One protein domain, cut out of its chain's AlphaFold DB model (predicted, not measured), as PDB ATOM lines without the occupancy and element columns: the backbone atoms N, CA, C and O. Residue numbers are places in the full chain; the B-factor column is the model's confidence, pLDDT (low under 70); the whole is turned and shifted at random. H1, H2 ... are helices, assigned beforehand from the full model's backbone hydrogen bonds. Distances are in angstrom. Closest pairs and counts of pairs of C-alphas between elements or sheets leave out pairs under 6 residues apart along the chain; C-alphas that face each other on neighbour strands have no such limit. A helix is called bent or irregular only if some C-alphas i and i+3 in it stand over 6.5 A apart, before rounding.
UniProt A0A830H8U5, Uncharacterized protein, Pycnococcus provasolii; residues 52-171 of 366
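Overview. This is residues 52 to 171 of the 366 residues of an uncharacterized protein of Pycnococcus provasolii (UniProt A0A830H8U5). One long helix, H1, forms the core; H2 folds back beside it, bent H4 crosses it, and H5 and H6 pack on its residues 53 to 64. H1, H2 and H4b make an up-and-down bundle, each running against the one before. The 120 printed residues, with helices H1 to H6 in order and no named strand, are all helix and compact: radius of gyration of the C-alphas 14.0 A, spans 44 by 27 by 22 A.

Along the chain. H1, residues 52 to 75, begins at C-alpha (76.596, 49.146, 16.669), spans 32.1 A and is only just irregular: C-alphas 66 and 69 are 6.8 A apart. H2 is 85 to 95, H3 101 to 104. H4, 107 to 137, was assigned as one helix by its hydrogen bonds but is bent, C-alphas 119 and 122 being 8.5 A apart: arms H4a, 107 to 119, and H4b, 122 to 137, 22.3 A. H5 is 146 to 154; H6, 167 to 171, ends at (78.869, 48.096, 0.600).

Arrangement. Hub H1 and H2 form a hairpin, shallow tilt 25 degrees, closest C-alphas Leu 67 and Lys 93, 6.7 A. H1 touches H5 at Val 60 and Val 147, closest C-alphas 5.8 A, and H6 at Ala 61 and Val 167, 5.3 A. H3 and H4a touch only at the corner, closest C-alphas Ile 103 and Arg 109, 5.3 A. Every O i to N i+4 pair is within hydrogen-bond range in H2, H4a, H4b and H6, 18 of 20 in H1 and 3 of 5 in H5; H3 is too short for one.

Size, cuts and confidence. The C-alphas of Pro 78 and Ala 108 are farthest apart, 44.0 A. The printed part has no cut; H5 to H6 is a long link. The pLDDT is under 70 at residues 101 to 102, 104 to 105 and 138 to 142.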
ATOM      1  N   LYS A  52      75.836  50.370  16.374       93.94
ATOM      2  CA  LYS A  52      76.596  49.146  16.669       93.94
ATOM      3  C   LYS A  52      76.568  48.164  15.503       93.94
ATOM      4  O   LYS A  52      77.633  47.780  15.032       93.94
ATOM      5  N   CYS A  53      75.379  47.838  14.993       94.88
ATOM      6  CA  CYS A  53      75.235  46.931  13.855       94.88
ATOM      7  C   CYS A  53      75.966  47.464  12.622       94.88
ATOM      8  O   CYS A  53      76.796  46.771  12.040       94.88
ATOM      9  N   ARG A  54      75.761  48.738  12.287       93.06
ATOM     10  CA  ARG A  54      76.445  49.368  11.156       93.06
ATOM     11  C   ARG A  54      77.966  49.367  11.306       93.06
ATOM     12  O   ARG A  54      78.670  49.137  10.330       93.06
ATOM     13  N   THR A  55      78.476  49.640  12.508       93.44
ATOM     14  CA  THR A  55      79.924  49.628  12.757       93.44
ATOM     15  C   THR A  55      80.477  48.212  12.628       93.44
ATOM     16  O   THR A  55      81.457  48.044  11.921       93.44
ATOM     17  N   CYS A  56      79.812  47.203  13.206       96.06
ATOM     18  CA  CYS A  56      80.191  45.798  13.035       96.06
ATOM     19  C   CYS A  56      80.269  45.419  11.552       96.06
ATOM     20  O   CYS A  56      81.301  44.942  11.092       96.06
ATOM     21  N   GLN A  57      79.216  45.709  10.784       94.62
ATOM     22  CA  GLN A  57      79.147  45.380   9.360       94.62
ATOM     23  C   GLN A  57      80.256  46.041   8.546       94.62
ATOM     24  O   GLN A  57      80.849  45.399   7.690       94.62
ATOM     25  N   LEU A  58      80.564  47.308   8.824       91.19
ATOM     26  CA  LEU A  58      81.669  48.019   8.179       91.19
ATOM     27  C   LEU A  58      83.036  47.435   8.550       91.19
ATOM     28  O   LEU A  58      83.897  47.320   7.680       91.19
ATOM     29  N   THR A  59      83.235  47.075   9.821       92.88
ATOM     30  CA  THR A  59      84.468  46.431  10.292       92.88
ATOM     31  C   THR A  59      84.666  45.098   9.584       92.88
ATOM     32  O   THR A  59      85.744  44.831   9.063       92.88
ATOM     33  N   VAL A  60      83.615  44.281   9.530       94.69
ATOM     34  CA  VAL A  60      83.659  42.942   8.942       94.69
ATOM     35  C   VAL A  60      83.783  42.998   7.428       94.69
ATOM     36  O   VAL A  60      84.618  42.288   6.895       94.69
ATOM     37  N   ALA A  61      83.059  43.885   6.741       90.44
ATOM     38  CA  ALA A  61      83.217  44.083   5.300       90.44
ATOM     39  C   ALA A  61      84.644  44.516   4.928       90.44
ATOM     40  O   ALA A  61      85.178  44.087   3.910       90.44
ATOM     41  N   HIS A  62      85.291  45.341   5.760       88.31
ATOM     42  CA  HIS A  62      86.696  45.671   5.541       88.31
ATOM     43  C   HIS A  62      87.625  44.479   5.777       88.31
ATOM     44  O   HIS A  62      88.564  44.277   5.011       88.31
ATOM     45  N   LEU A  63      87.398  43.722   6.852       91.12
ATOM     46  CA  LEU A  63      88.187  42.527   7.131       91.12
ATOM     47  C   LEU A  63      88.016  41.497   6.017       91.12
ATOM     48  O   LEU A  63      89.013  40.963   5.563       91.12
ATOM     49  N   ASP A  64      86.808  41.292   5.510       90.19
ATOM     50  CA  ASP A  64      86.542  40.438   4.357       90.19
ATOM     51  C   ASP A  64      87.423  40.828   3.156       90.19
ATOM     52  O   ASP A  64      88.238  40.032   2.694       90.19
ATOM     53  N   GLU A  65      87.401  42.104   2.758       85.12
ATOM     54  CA  GLU A  65      88.217  42.614   1.646       85.12
ATOM     55  C   GLU A  65      89.735  42.502   1.902       85.12
ATOM     56  O   GLU A  65      90.513  42.226   0.985       85.12
ATOM     57  N   ALA A  66      90.186  42.732   3.139       84.06
ATOM     58  CA  ALA A  66      91.607  42.884   3.469       84.06
ATOM     59  C   ALA A  66      92.294  41.620   4.013       84.06
ATOM     60  O   ALA A  66      93.530  41.561   4.008       84.06
ATOM     61  N   LEU A  67      91.535  40.656   4.538       88.81
ATOM     62  CA  LEU A  67      92.025  39.456   5.221       88.81
ATOM     63  C   LEU A  67      91.731  38.189   4.413       88.81
ATOM     64  O   LEU A  67      92.646  37.384   4.244       88.81
ATOM     65  N   VAL A  68      90.520  38.018   3.870       87.62
ATOM     66  CA  VAL A  68      90.126  36.765   3.195       87.62
ATOM     67  C   VAL A  68      91.029  36.430   1.998       87.62
ATOM     68  O   VAL A  68      91.552  35.314   1.958       87.62
ATOM     69  N   PRO A  69      91.369  37.370   1.087       84.69
ATOM     70  CA  PRO A  69      92.303  37.075  -0.002       84.69
ATOM     71  C   PRO A  69      93.694  36.633   0.476       84.69
ATOM     72  O   PRO A  69      94.335  35.806  -0.168       84.69
ATOM     73  N   LEU A  70      94.169  37.172   1.606       86.06
ATOM     74  CA  LEU A  70      95.470  36.811   2.175       86.06
ATOM     75  C   LEU A  70      95.438  35.422   2.813       86.06
ATOM     76  O   LEU A  70      96.401  34.666   2.677       86.06
ATOM     77  N   LEU A  71      94.332  35.077   3.476       88.31
ATOM     78  CA  LEU A  71      94.109  33.738   4.012       88.31
ATOM     79  C   LEU A  71      94.096  32.705   2.884       88.31
ATOM     80  O   LEU A  71      94.801  31.702   2.971       88.31
ATOM     81  N   PHE A  72      93.388  32.984   1.791       87.12
ATOM     82  CA  PHE A  72      93.346  32.089   0.634       87.12
ATOM     83  C   PHE A  72      94.704  31.968  -0.064       87.12
ATOM     84  O   PHE A  72      95.101  30.859  -0.416       87.12
ATOM     85  N   ASP A  73      95.470  33.056  -0.205       86.19
ATOM     86  CA  ASP A  73      96.840  32.984  -0.738       86.19
ATOM     87  C   ASP A  73      97.772  32.154   0.162       86.19
ATOM     88  O   ASP A  73      98.629  31.416  -0.324       86.19
ATOM     89  N   MET A  74      97.616  32.243   1.485       86.25
ATOM     90  CA  MET A  74      98.382  31.417   2.419       86.25
ATOM     91  C   MET A  74      98.006  29.938   2.339       86.25
ATOM     92  O   MET A  74      98.897  29.091   2.346       86.25
ATOM     93  N   LEU A  75      96.713  29.635   2.256       85.19
ATOM     94  CA  LEU A  75      96.185  28.271   2.221       85.19
ATOM     95  C   LEU A  75      96.375  27.589   0.860       85.19
ATOM     96  O   LEU A  75      96.537  26.374   0.802       85.19
ATOM     97  N   GLY A  76      96.418  28.357  -0.229       83.50
ATOM     98  CA  GLY A  76      96.669  27.853  -1.581       83.50
ATOM     99  C   GLY A  76      98.130  27.483  -1.863       83.50
ATOM    100  O   GLY A  76      98.439  26.973  -2.945       83.50
ATOM    101  N   LYS A  77      99.057  27.739  -0.927       83.88
ATOM    102  CA  LYS A  77     100.479  27.400  -1.088       83.88
ATOM    103  C   LYS A  77     100.710  25.889  -0.926       83.88
ATOM    104  O   LYS A  77     100.107  25.257  -0.066       83.88
ATOM    105  N   PRO A  78     101.632  25.293  -1.709       77.94
ATOM    106  CA  PRO A  78     101.891  23.848  -1.679       77.94
ATOM    107  C   PRO A  78     102.528  23.377  -0.366       77.94
ATOM    108  O   PRO A  78     102.460  22.200  -0.022       77.94
ATOM    109  N   THR A  79     103.182  24.286   0.353       82.31
ATOM    110  CA  THR A  79     103.691  24.047   1.701       82.31
ATOM    111  C   THR A  79     102.670  24.553   2.710       82.31
ATOM    112  O   THR A  79     102.292  25.725   2.601       82.31
ATOM    113  N   PRO A  80     102.270  23.738   3.703       76.44
ATOM    114  CA  PRO A  80     101.363  24.205   4.738       76.44
ATOM    115  C   PRO A  80     101.978  25.418   5.450       76.44
ATOM    116  O   PRO A  80     103.203  25.458   5.639       76.44
ATOM    117  N   PRO A  81     101.162  26.417   5.826       81.38
ATOM    118  CA  PRO A  81     101.653  27.564   6.571       81.38
ATOM    119  C   PRO A  81     102.305  27.103   7.879       81.38
ATOM    120  O   PRO A  81     101.933  26.076   8.454       81.38
ATOM    121  N   ALA A  82     103.299  27.862   8.345       84.31
ATOM    122  CA  ALA A  82     103.902  27.606   9.645       84.31
ATOM    123  C   ALA A  82     102.818  27.617  10.735       84.31
ATOM    124  O   ALA A  82     101.850  28.375  10.654       84.31
ATOM    125  N   TYR A  83     102.986  26.768  11.750       77.06
ATOM    126  CA  TYR A  83     102.065  26.708  12.882       77.06
ATOM    127  C   TYR A  83     101.888  28.106  13.498       77.06
ATOM    128  O   TYR A  83     102.882  28.768  13.787       77.06
ATOM    129  N   GLY A  84     100.639  28.550  13.664       85.12
ATOM    130  CA  GLY A  84     100.295  29.877  14.194       85.12
ATOM    131  C   GLY A  84     100.329  31.032  13.183       85.12
ATOM    132  O   GLY A  84      99.842  32.110  13.496       85.12
ATOM    133  N   ALA A  85     100.814  30.841  11.950       87.94
ATOM    134  CA  ALA A  85     100.914  31.942  10.978       87.94
ATOM    135  C   ALA A  85      99.545  32.509  10.555       87.94
ATOM    136  O   ALA A  85      99.422  33.698  10.263       87.94
ATOM    137  N   ILE A  86      98.513  31.659  10.508       87.56
ATOM    138  CA  ILE A  86      97.134  32.093  10.239       87.56
ATOM    139  C   ILE A  86      96.615  32.924  11.413       87.56
ATOM    140  O   ILE A  86      96.047  33.989  11.191       87.56
ATOM    141  N   ASP A  87      96.856  32.473  12.646       89.12
ATOM    142  CA  ASP A  87      96.433  33.175  13.860       89.12
ATOM    143  C   ASP A  87      97.062  34.563  13.941       89.12
ATOM    144  O   ASP A  87      96.349  35.554  14.075       89.12
ATOM    145  N   GLU A  88      98.377  34.645  13.740       91.81
ATOM    146  CA  GLU A  88      99.110  35.909  13.720       91.81
ATOM    147  C   GLU A  88      98.571  36.869  12.649       91.81
ATOM    148  O   GLU A  88      98.411  38.063  12.910       91.81
ATOM    149  N   LEU A  89      98.258  36.370  11.445       91.69
ATOM    150  CA  LEU A  89      97.700  37.199  10.376       91.69
ATOM    151  C   LEU A  89      96.296  37.709  10.724       91.69
ATOM    152  O   LEU A  89      96.021  38.900  10.543       91.69
ATOM    153  N   VAL A  90      95.411  36.823  11.192       93.12
ATOM    154  CA  VAL A  90      94.035  37.176  11.569       93.12
ATOM    155  C   VAL A  90      94.065  38.214  12.685       93.12
ATOM    156  O   VAL A  90      93.479  39.283  12.535       93.12
ATOM    157  N   GLU A  91      94.799  37.953  13.764       92.06
ATOM    158  CA  GLU A  91      94.886  38.843  14.923       92.06
ATOM    159  C   GLU A  91      95.465  40.209  14.543       92.06
ATOM    160  O   GLU A  91      94.862  41.240  14.852       92.06
ATOM    161  N   ALA A  92      96.551  40.238  13.763       89.19
ATOM    162  CA  ALA A  92      97.163  41.486  13.306       89.19
ATOM    163  C   ALA A  92      96.231  42.327  12.413       89.19
ATOM    164  O   ALA A  92      96.348  43.558  12.373       89.19
ATOM    165  N   LYS A  93      95.329  41.691  11.654       90.75
ATOM    166  CA  LYS A  93      94.341  42.390  10.817       90.75
ATOM    167  C   LYS A  93      93.136  42.850  11.627       90.75
ATOM    168  O   LYS A  93      92.716  43.994  11.455       90.75
ATOM    169  N   VAL A  94      92.626  42.011  12.529       91.69
ATOM    170  CA  VAL A  94      91.504  42.349  13.416       91.69
ATOM    171  C   VAL A  94      91.873  43.519  14.331       91.69
ATOM    172  O   VAL A  94      91.096  44.466  14.431       91.69
ATOM    173  N   GLU A  95      93.083  43.541  14.897       88.56
ATOM    174  CA  GLU A  95      93.574  44.648  15.736       88.56
ATOM    175  C   GLU A  95      93.542  45.999  14.993       88.56
ATOM    176  O   GLU A  95      93.219  47.047  15.558       88.56
ATOM    177  N   LYS A  96      93.814  45.980  13.684       86.62
ATOM    178  CA  LYS A  96      93.857  47.179  12.833       86.62
ATOM    179  C   LYS A  96      92.515  47.525  12.187       86.62
ATOM    180  O   LYS A  96      92.419  48.561  11.528       86.62
ATOM    181  N   ALA A  97      91.467  46.727  12.389       87.31
ATOM    182  CA  ALA A  97      90.200  46.871  11.670       87.31
ATOM    183  C   ALA A  97      89.510  48.230  11.910       87.31
ATOM    184  O   ALA A  97      88.871  48.789  11.015       87.31
ATOM    185  N   CYS A  98      89.692  48.823  13.095       85.31
ATOM    186  CA  CYS A  98      89.123  50.133  13.429       85.31
ATOM    187  C   CYS A  98      89.868  51.331  12.814       85.31
ATOM    188  O   CYS A  98      89.408  52.469  12.952       85.31
ATOM    189  N   LEU A  99      91.010  51.111  12.151       77.00
ATOM    190  CA  LEU A  99      91.806  52.167  11.512       77.00
ATOM    191  C   LEU A  99      91.327  52.510  10.095       77.00
ATOM    192  O   LEU A  99      91.849  53.425   9.462       77.00
ATOM    193  N   THR A 100      90.307  51.815   9.602       74.44
ATOM    194  CA  THR A 100      89.692  52.084   8.300       74.44
ATOM    195  C   THR A 100      89.089  53.473   8.228       74.44
ATOM    196  O   THR A 100      88.486  53.953   9.182       74.44
ATOM    197  N   SER A 101      89.167  54.127   7.071       61.38
ATOM    198  CA  SER A 101      88.612  55.476   6.899       61.38
ATOM    199  C   SER A 101      87.100  55.544   7.188       61.38
ATOM    200  O   SER A 101      86.614  56.505   7.782       61.38
ATOM    201  N   SER A 102      86.337  54.496   6.871       69.06
ATOM    202  CA  SER A 102      84.891  54.410   7.146       69.06
ATOM    203  C   SER A 102      84.525  54.426   8.643       69.06
ATOM    204  O   SER A 102      83.406  54.824   8.998       69.06
ATOM    205  N   ILE A 103      85.455  54.020   9.515       75.06
ATOM    206  CA  ILE A 103      85.276  53.900  10.970       75.06
ATOM    207  C   ILE A 103      86.094  54.964  11.698       75.06
ATOM    208  O   ILE A 103      85.548  55.737  12.485       75.06
ATOM    209  N   HIS A 104      87.390  55.039  11.396       69.31
ATOM    210  CA  HIS A 104      88.359  55.920  12.028       69.31
ATOM    211  C   HIS A 104      87.969  57.391  11.921       69.31
ATOM    212  O   HIS A 104      88.226  58.175  12.826       69.31
ATOM    213  N   LEU A 105      87.309  57.799  10.843       65.06
ATOM    214  CA  LEU A 105      87.003  59.210  10.627       65.06
ATOM    215  C   LEU A 105      85.756  59.682  11.390       65.06
ATOM    216  O   LEU A 105      85.549  60.886  11.524       65.06
ATOM    217  N   VAL A 106      84.949  58.764  11.935       74.56
ATOM    218  CA  VAL A 106      83.724  59.082  12.679       74.56
ATOM    219  C   VAL A 106      83.928  58.743  14.154       74.56
ATOM    220  O   VAL A 106      83.977  57.574  14.527       74.56
ATOM    221  N   ALA A 107      84.005  59.760  15.020       72.38
ATOM    222  CA  ALA A 107      84.326  59.584  16.442       72.38
ATOM    223  C   ALA A 107      83.410  58.577  17.163       72.38
ATOM    224  O   ALA A 107      83.894  57.742  17.927       72.38
ATOM    225  N   ALA A 108      82.106  58.614  16.872       78.62
ATOM    226  CA  ALA A 108      81.141  57.672  17.427       78.62
ATOM    227  C   ALA A 108      81.425  56.222  16.989       78.62
ATOM    228  O   ALA A 108      81.418  55.317  17.820       78.62
ATOM    229  N   ARG A 109      81.764  56.000  15.708       87.06
ATOM    230  CA  ARG A 109      82.123  54.669  15.188       87.06
ATOM    231  C   ARG A 109      83.458  54.186  15.718       87.06
ATOM    232  O   ARG A 109      83.557  53.018  16.052       87.06
ATOM    233  N   ARG A 110      84.458  55.062  15.860       86.06
ATOM    234  CA  ARG A 110      85.730  54.710  16.510       86.06
ATOM    235  C   ARG A 110      85.506  54.122  17.892       86.06
ATOM    236  O   ARG A 110      86.021  53.052  18.181       86.06
ATOM    237  N   LYS A 111      84.724  54.816  18.725       88.69
ATOM    238  CA  LYS A 111      84.428  54.364  20.088       88.69
ATOM    239  C   LYS A 111      83.696  53.022  20.077       88.69
ATOM    240  O   LYS A 111      84.054  52.128  20.830       88.69
ATOM    241  N   VAL A 112      82.696  52.882  19.206       95.31
ATOM    242  CA  VAL A 112      81.930  51.637  19.071       95.31
ATOM    243  C   VAL A 112      82.790  50.493  18.537       95.31
ATOM    244  O   VAL A 112      82.650  49.384  19.023       95.31
ATOM    245  N   CYS A 113      83.684  50.744  17.582       94.88
ATOM    246  CA  CYS A 113      84.589  49.737  17.036       94.88
ATOM    247  C   CYS A 113      85.639  49.307  18.063       94.88
ATOM    248  O   CYS A 113      85.896  48.120  18.197       94.88
ATOM    249  N   ALA A 114      86.196  50.245  18.833       91.94
ATOM    250  CA  ALA A 114      87.102  49.910  19.927       91.94
ATOM    251  C   ALA A 114      86.411  49.004  20.957       91.94
ATOM    252  O   ALA A 114      86.955  47.962  21.294       91.94
ATOM    253  N   GLN A 115      85.181  49.346  21.362       96.06
ATOM    254  CA  GLN A 115      84.383  48.498  22.253       96.06
ATOM    255  C   GLN A 115      84.053  47.140  21.617       96.06
ATOM    256  O   GLN A 115      84.102  46.119  22.283       96.06
ATOM    257  N   LEU A 116      83.727  47.119  20.321       96.06
ATOM    258  CA  LEU A 116      83.451  45.893  19.573       96.06
ATOM    259  C   LEU A 116      84.646  44.939  19.617       96.06
ATOM    260  O   LEU A 116      84.464  43.752  19.860       96.06
ATOM    261  N   LEU A 117      85.849  45.455  19.365       95.06
ATOM    262  CA  LEU A 117      87.062  44.655  19.443       95.06
ATOM    263  C   LEU A 117      87.352  44.253  20.890       95.06
ATOM    264  O   LEU A 117      87.636  43.093  21.122       95.06
ATOM    265  N   GLU A 118      87.203  45.145  21.868       95.00
ATOM    266  CA  GLU A 118      87.390  44.802  23.287       95.00
ATOM    267  C   GLU A 118      86.465  43.660  23.747       95.00
ATOM    268  O   GLU A 118      86.920  42.724  24.399       95.00
ATOM    269  N   ASP A 119      85.189  43.698  23.356       96.12
ATOM    270  CA  ASP A 119      84.179  42.728  23.794       96.12
ATOM    271  C   ASP A 119      84.212  41.417  22.984       96.12
ATOM    272  O   ASP A 119      83.805  40.365  23.484       96.12
ATOM    273  N   HIS A 120      84.640  41.470  21.716       96.38
ATOM    274  CA  HIS A 120      84.442  40.377  20.755       96.38
ATOM    275  C   HIS A 120      85.674  40.004  19.919       96.38
ATOM    276  O   HIS A 120      85.511  39.257  18.953       96.38
ATOM    277  N   PHE A 121      86.887  40.459  20.257       95.75
ATOM    278  CA  PHE A 121      88.109  40.166  19.487       95.75
ATOM    279  C   PHE A 121      88.244  38.680  19.129       95.75
ATOM    280  O   PHE A 121      88.271  38.326  17.949       95.75
ATOM    281  N   ASP A 122      88.228  37.807  20.141       94.62
ATOM    282  CA  ASP A 122      88.406  36.360  19.964       94.62
ATOM    283  C   ASP A 122      87.294  35.742  19.115       94.62
ATOM    284  O   ASP A 122      87.530  34.838  18.318       94.62
ATOM    285  N   THR A 123      86.073  36.260  19.258       94.38
ATOM    286  CA  THR A 123      84.898  35.794  18.511       94.38
ATOM    287  C   THR A 123      85.007  36.162  17.032       94.38
ATOM    288  O   THR A 123      84.734  35.333  16.167       94.38
ATOM    289  N   ILE A 124      85.441  37.391  16.734       94.44
ATOM    290  CA  ILE A 124      85.668  37.863  15.364       94.44
ATOM    291  C   ILE A 124      86.808  37.061  14.728       94.44
ATOM    292  O   ILE A 124      86.653  36.554  13.618       94.44
ATOM    293  N   ALA A 125      87.926  36.890  15.438       93.69
ATOM    294  CA  ALA A 125      89.059  36.112  14.950       93.69
ATOM    295  C   ALA A 125      88.676  34.643  14.689       93.69
ATOM    296  O   ALA A 125      88.994  34.099  13.633       93.69
ATOM    297  N   ALA A 126      87.944  34.006  15.607       91.94
ATOM    298  CA  ALA A 126      87.451  32.637  15.440       91.94
ATOM    299  C   ALA A 126      86.507  32.481  14.237       91.94
ATOM    300  O   ALA A 126      86.600  31.488  13.520       91.94
ATOM    301  N   ALA A 127      85.640  33.460  13.974       92.44
ATOM    302  CA  ALA A 127      84.755  33.426  12.814       92.44
ATOM    303  C   ALA A 127      85.533  33.475  11.485       92.44
ATOM    304  O   ALA A 127      85.250  32.686  10.588       92.44
ATOM    305  N   PHE A 128      86.556  34.330  11.370       91.38
ATOM    306  CA  PHE A 128      87.402  34.371  10.167       91.38
ATOM    307  C   PHE A 128      88.250  33.106   9.982       91.38
ATOM    308  O   PHE A 128      88.481  32.696   8.844       91.38
ATOM    309  N   ARG A 129      88.660  32.443  11.073       87.94
ATOM    310  CA  ARG A 129      89.273  31.104  10.998       87.94
ATOM    311  C   ARG A 129      88.299  30.077  10.432       87.94
ATOM    312  O   ARG A 129      88.653  29.363   9.507       87.94
ATOM    313  N   ALA A 130      87.062  30.053  10.929       87.62
ATOM    314  CA  ALA A 130      86.043  29.122  10.450       87.62
ATOM    315  C   ALA A 130      85.728  29.312   8.955       87.62
ATOM    316  O   ALA A 130      85.547  28.327   8.246       87.62
ATOM    317  N   ILE A 131      85.720  30.558   8.466       86.94
ATOM    318  CA  ILE A 131      85.582  30.867   7.031       86.94
ATOM    319  C   ILE A 131      86.764  30.288   6.239       86.94
ATOM    320  O   ILE A 131      86.571  29.605   5.235       86.94
ATOM    321  N   ALA A 132      87.992  30.498   6.718       84.88
ATOM    322  CA  ALA A 132      89.188  29.953   6.082       84.88
ATOM    323  C   ALA A 132      89.196  28.412   6.060       84.88
ATOM    324  O   ALA A 132      89.531  27.812   5.039       84.88
ATOM    325  N   ASP A 133      88.780  27.768   7.151       84.00
ATOM    326  CA  ASP A 133      88.684  26.310   7.251       84.00
ATOM    327  C   ASP A 133      87.602  25.744   6.318       84.00
ATOM    328  O   ASP A 133      87.829  24.732   5.651       84.00
ATOM    329  N   ALA A 134      86.437  26.397   6.227       83.38
ATOM    330  CA  ALA A 134      85.371  26.010   5.302       83.38
ATOM    331  C   ALA A 134      85.859  26.034   3.844       83.38
ATOM    332  O   ALA A 134      85.597  25.100   3.082       83.38
ATOM    333  N   HIS A 135      86.660  27.042   3.488       82.31
ATOM    334  CA  HIS A 135      87.265  27.151   2.166       82.31
ATOM    335  C   HIS A 135      88.209  25.978   1.844       82.31
ATOM    336  O   HIS A 135      88.141  25.401   0.758       82.31
ATOM    337  N   VAL A 136      89.071  25.580   2.788       79.88
ATOM    338  CA  VAL A 136      90.017  24.457   2.607       79.88
ATOM    339  C   VAL A 136      89.294  23.125   2.443       79.88
ATOM    340  O   VAL A 136      89.712  22.289   1.640       79.88
ATOM    341  N   ASN A 137      88.214  22.921   3.197       79.31
ATOM    342  CA  ASN A 137      87.465  21.667   3.182       79.31
ATOM    343  C   ASN A 137      86.605  21.487   1.917       79.31
ATOM    344  O   ASN A 137      86.079  20.400   1.693       79.31
ATOM    345  N   GLY A 138      86.534  22.501   1.045       66.50
ATOM    346  CA  GLY A 138      85.909  22.402  -0.275       66.50
ATOM    347  C   GLY A 138      84.387  22.546  -0.278       66.50
ATOM    348  O   GLY A 138      83.774  22.387  -1.335       66.50
ATOM    349  N   ASP A 139      83.778  22.905   0.853       64.00
ATOM    350  CA  ASP A 139      82.340  23.162   0.968       64.00
ATOM    351  C   ASP A 139      82.020  24.610   0.568       64.00
ATOM    352  O   ASP A 139      81.498  25.410   1.338       64.00
ATOM    353  N   ALA A 140      82.329  24.964  -0.683       59.84
ATOM    354  CA  ALA A 140      82.089  26.307  -1.222       59.84
ATOM    355  C   ALA A 140      80.597  26.706  -1.243       59.84
ATOM    356  O   ALA A 140      80.277  27.880  -1.400       59.84
ATOM    357  N   SER A 141      79.672  25.745  -1.113       59.16
ATOM    358  CA  SER A 141      78.235  26.022  -0.973       59.16
ATOM    359  C   SER A 141      77.824  26.461   0.434       59.16
ATOM    360  O   SER A 141      76.745  27.030   0.573       59.16
ATOM    361  N   ASP A 142      78.672  26.214   1.438       64.69
ATOM    362  CA  ASP A 142      78.392  26.468   2.854       64.69
ATOM    363  C   ASP A 142      79.310  27.551   3.441       64.69
ATOM    364  O   ASP A 142      79.282  27.777   4.650       64.69
ATOM    365  N   GLU A 143      80.115  28.234   2.614       70.62
ATOM    366  CA  GLU A 143      80.967  29.332   3.071       70.62
ATOM    367  C   GLU A 143      80.074  30.459   3.622       70.62
ATOM    368  O   GLU A 143      79.328  31.092   2.865       70.62
ATOM    369  N   PRO A 144      80.073  30.691   4.946       75.12
ATOM    370  CA  PRO A 144      79.156  31.645   5.530       75.12
ATOM    371  C   PRO A 144      79.649  33.055   5.208       75.12
ATOM    372  O   PRO A 144      80.812  33.378   5.452       75.12
ATOM    373  N   ASP A 145      78.758  33.914   4.709       88.31
ATOM    374  CA  ASP A 145      79.085  35.324   4.494       88.31
ATOM    375  C   ASP A 145      79.644  35.934   5.789       88.31
ATOM    376  O   ASP A 145      79.069  35.768   6.872       88.31
ATOM    377  N   ALA A 146      80.772  36.641   5.680       87.25
ATOM    378  CA  ALA A 146      81.518  37.121   6.836       87.25
ATOM    379  C   ALA A 146      80.666  38.012   7.751       87.25
ATOM    380  O   ALA A 146      80.738  37.895   8.979       87.25
ATOM    381  N   VAL A 147      79.817  38.874   7.181       90.25
ATOM    382  CA  VAL A 147      78.932  39.753   7.955       90.25
ATOM    383  C   VAL A 147      77.898  38.931   8.710       90.25
ATOM    384  O   VAL A 147      77.690  39.170   9.903       90.25
ATOM    385  N   THR A 148      77.306  37.937   8.057       91.12
ATOM    386  CA  THR A 148      76.335  37.044   8.699       91.12
ATOM    387  C   THR A 148      76.989  36.215   9.804       91.12
ATOM    388  O   THR A 148      76.490  36.167  10.933       91.12
ATOM    389  N   ALA A 149      78.154  35.626   9.530       90.62
ATOM    390  CA  ALA A 149      78.911  34.825  10.483       90.62
ATOM    391  C   ALA A 149      79.288  35.636  11.732       90.62
ATOM    392  O   ALA A 149      79.081  35.185  12.862       90.62
ATOM    393  N   VAL A 150      79.800  36.854  11.546       93.19
ATOM    394  CA  VAL A 150      80.323  37.679  12.638       93.19
ATOM    395  C   VAL A 150      79.225  38.511  13.296       93.19
ATOM    396  O   VAL A 150      78.982  38.371  14.497       93.19
ATOM    397  N   CYS A 151      78.561  39.392  12.547       95.00
ATOM    398  CA  CYS A 151      77.632  40.386  13.094       95.00
ATOM    399  C   CYS A 151      76.249  39.813  13.417       95.00
ATOM    400  O   CYS A 151      75.593  40.321  14.330       95.00
ATOM    401  N   GLY A 152      75.816  38.779  12.691       92.31
ATOM    402  CA  GLY A 152      74.564  38.069  12.942       92.31
ATOM    403  C   GLY A 152      74.732  36.941  13.958       92.31
ATOM    404  O   GLY A 152      74.188  36.998  15.057       92.31
ATOM    405  N   ASN A 153      75.523  35.923  13.618       90.31
ATOM    406  CA  ASN A 153      75.557  34.667  14.369       90.31
ATOM    407  C   ASN A 153      76.424  34.733  15.630       90.31
ATOM    408  O   ASN A 153      75.958  34.388  16.720       90.31
ATOM    409  N   SER A 154      77.678  35.169  15.481       89.75
ATOM    410  CA  SER A 154      78.685  35.042  16.540       89.75
ATOM    411  C   SER A 154      78.562  36.139  17.597       89.75
ATOM    412  O   SER A 154      78.528  35.854  18.791       89.75
ATOM    413  N   THR A 155      78.445  37.399  17.170       89.50
ATOM    414  CA  THR A 155      78.343  38.549  18.087       89.50
ATOM    415  C   THR A 155      76.902  38.974  18.368       89.50
ATOM    416  O   THR A 155      76.646  39.606  19.391       89.50
ATOM    417  N   ARG A 156      75.947  38.622  17.487       92.38
ATOM    418  CA  ARG A 156      74.518  38.996  17.579       92.38
ATOM    419  C   ARG A 156      74.278  40.498  17.742       92.38
ATOM    420  O   ARG A 156      73.357  40.928  18.430       92.38
ATOM    421  N   ILE A 157      75.128  41.309  17.119       94.50
ATOM    422  CA  ILE A 157      75.054  42.773  17.185       94.50
ATOM    423  C   ILE A 157      74.016  43.316  16.201       94.50
ATOM    424  O   ILE A 157      73.406  44.363  16.442       94.50
ATOM    425  N   CYS A 158      73.841  42.630  15.075       93.50
ATOM    426  CA  CYS A 158      72.807  42.920  14.099       93.50
ATOM    427  C   CYS A 158      71.599  42.009  14.316       93.50
ATOM    428  O   CYS A 158      71.747  40.830  14.618       93.50
ATOM    429  N   GLU A 159      70.401  42.562  14.127       90.31
ATOM    430  CA  GLU A 159      69.134  41.852  14.315       90.31
ATOM    431  C   GLU A 159      68.297  41.846  13.030       90.31
ATOM    432  O   GLU A 159      68.393  42.745  12.182       90.31
ATOM    433  N   GLY A 160      67.425  40.840  12.917       89.38
ATOM    434  CA  GLY A 160      66.474  40.689  11.818       89.38
ATOM    435  C   GLY A 160      67.162  40.674  10.454       89.38
ATOM    436  O   GLY A 160      68.252  40.139  10.306       89.38
ATOM    437  N   LYS A 161      66.561  41.346   9.468       88.31
ATOM    438  CA  LYS A 161      67.072  41.396   8.084       88.31
ATOM    439  C   LYS A 161      68.495  41.952   7.933       88.31
ATOM    440  O   LYS A 161      69.065  41.851   6.857       88.31
ATOM    441  N   TYR A 162      69.032  42.623   8.955       89.69
ATOM    442  CA  TYR A 162      70.394  43.156   8.925       89.69
ATOM    443  C   TYR A 162      71.429  42.143   9.416       89.69
ATOM    444  O   TYR A 162      72.610  42.335   9.148       89.69
ATOM    445  N   ALA A 163      71.008  41.104  10.140       89.75
ATOM    446  CA  ALA A 163      71.882  40.011  10.549       89.75
ATOM    447  C   ALA A 163      72.313  39.159   9.348       89.75
ATOM    448  O   ALA A 163      73.455  38.724   9.317       89.75
ATOM    449  N   ASP A 164      71.429  39.018   8.357       89.44
ATOM    450  CA  ASP A 164      71.619  38.177   7.167       89.44
ATOM    451  C   ASP A 164      72.092  38.972   5.935       89.44
ATOM    452  O   ASP A 164      71.912  38.540   4.799       89.44
ATOM    453  N   MET A 165      72.607  40.192   6.127       88.69
ATOM    454  CA  MET A 165      73.113  40.980   5.001       88.69
ATOM    455  C   MET A 165      74.482  40.483   4.571       88.69
ATOM    456  O   MET A 165      75.377  40.354   5.401       88.69
ATOM    457  N   GLU A 166      74.654  40.351   3.262       89.88
ATOM    458  CA  GLU A 166      75.951  40.061   2.671       89.88
ATOM    459  C   GLU A 166      76.886  41.274   2.704       89.88
ATOM    460  O   GLU A 166      76.446  42.434   2.657       89.88
ATOM    461  N   VAL A 167      78.197  41.018   2.659       86.31
ATOM    462  CA  VAL A 167      79.230  42.056   2.481       86.31
ATOM    463  C   VAL A 167      78.900  42.954   1.282       86.31
ATOM    464  O   VAL A 167      78.973  44.186   1.372       86.31
ATOM    465  N   SER A 168      78.461  42.357   0.168       83.31
ATOM    466  CA  SER A 168      78.134  43.084  -1.063       83.31
ATOM    467  C   SER A 168      76.980  44.080  -0.874       83.31
ATOM    468  O   SER A 168      77.000  45.181  -1.434       83.31
ATOM    469  N   ASP A 169      75.996  43.736  -0.046       88.19
ATOM    470  CA  ASP A 169      74.832  44.571   0.228       88.19
ATOM    471  C   ASP A 169      75.139  45.672   1.239       88.19
ATOM    472  O   ASP A 169      74.688  46.806   1.060       88.19
ATOM    473  N   VAL A 170      75.985  45.391   2.235       86.12
ATOM    474  CA  VAL A 170      76.515  46.415   3.148       86.12
ATOM    475  C   VAL A 170      77.234  47.509   2.357       86.12
ATOM    476  O   VAL A 170      76.953  48.694   2.557       86.12
ATOM    477  N   VAL A 171      78.118  47.135   1.426       82.12
ATOM    478  CA  VAL A 171      78.869  48.096   0.600       82.12
ATOM    479  C   VAL A 171      77.929  48.928  -0.277       82.12
ATOM    480  O   VAL A 171      78.031  50.159  -0.285       82.12
TER     481      VAL A 171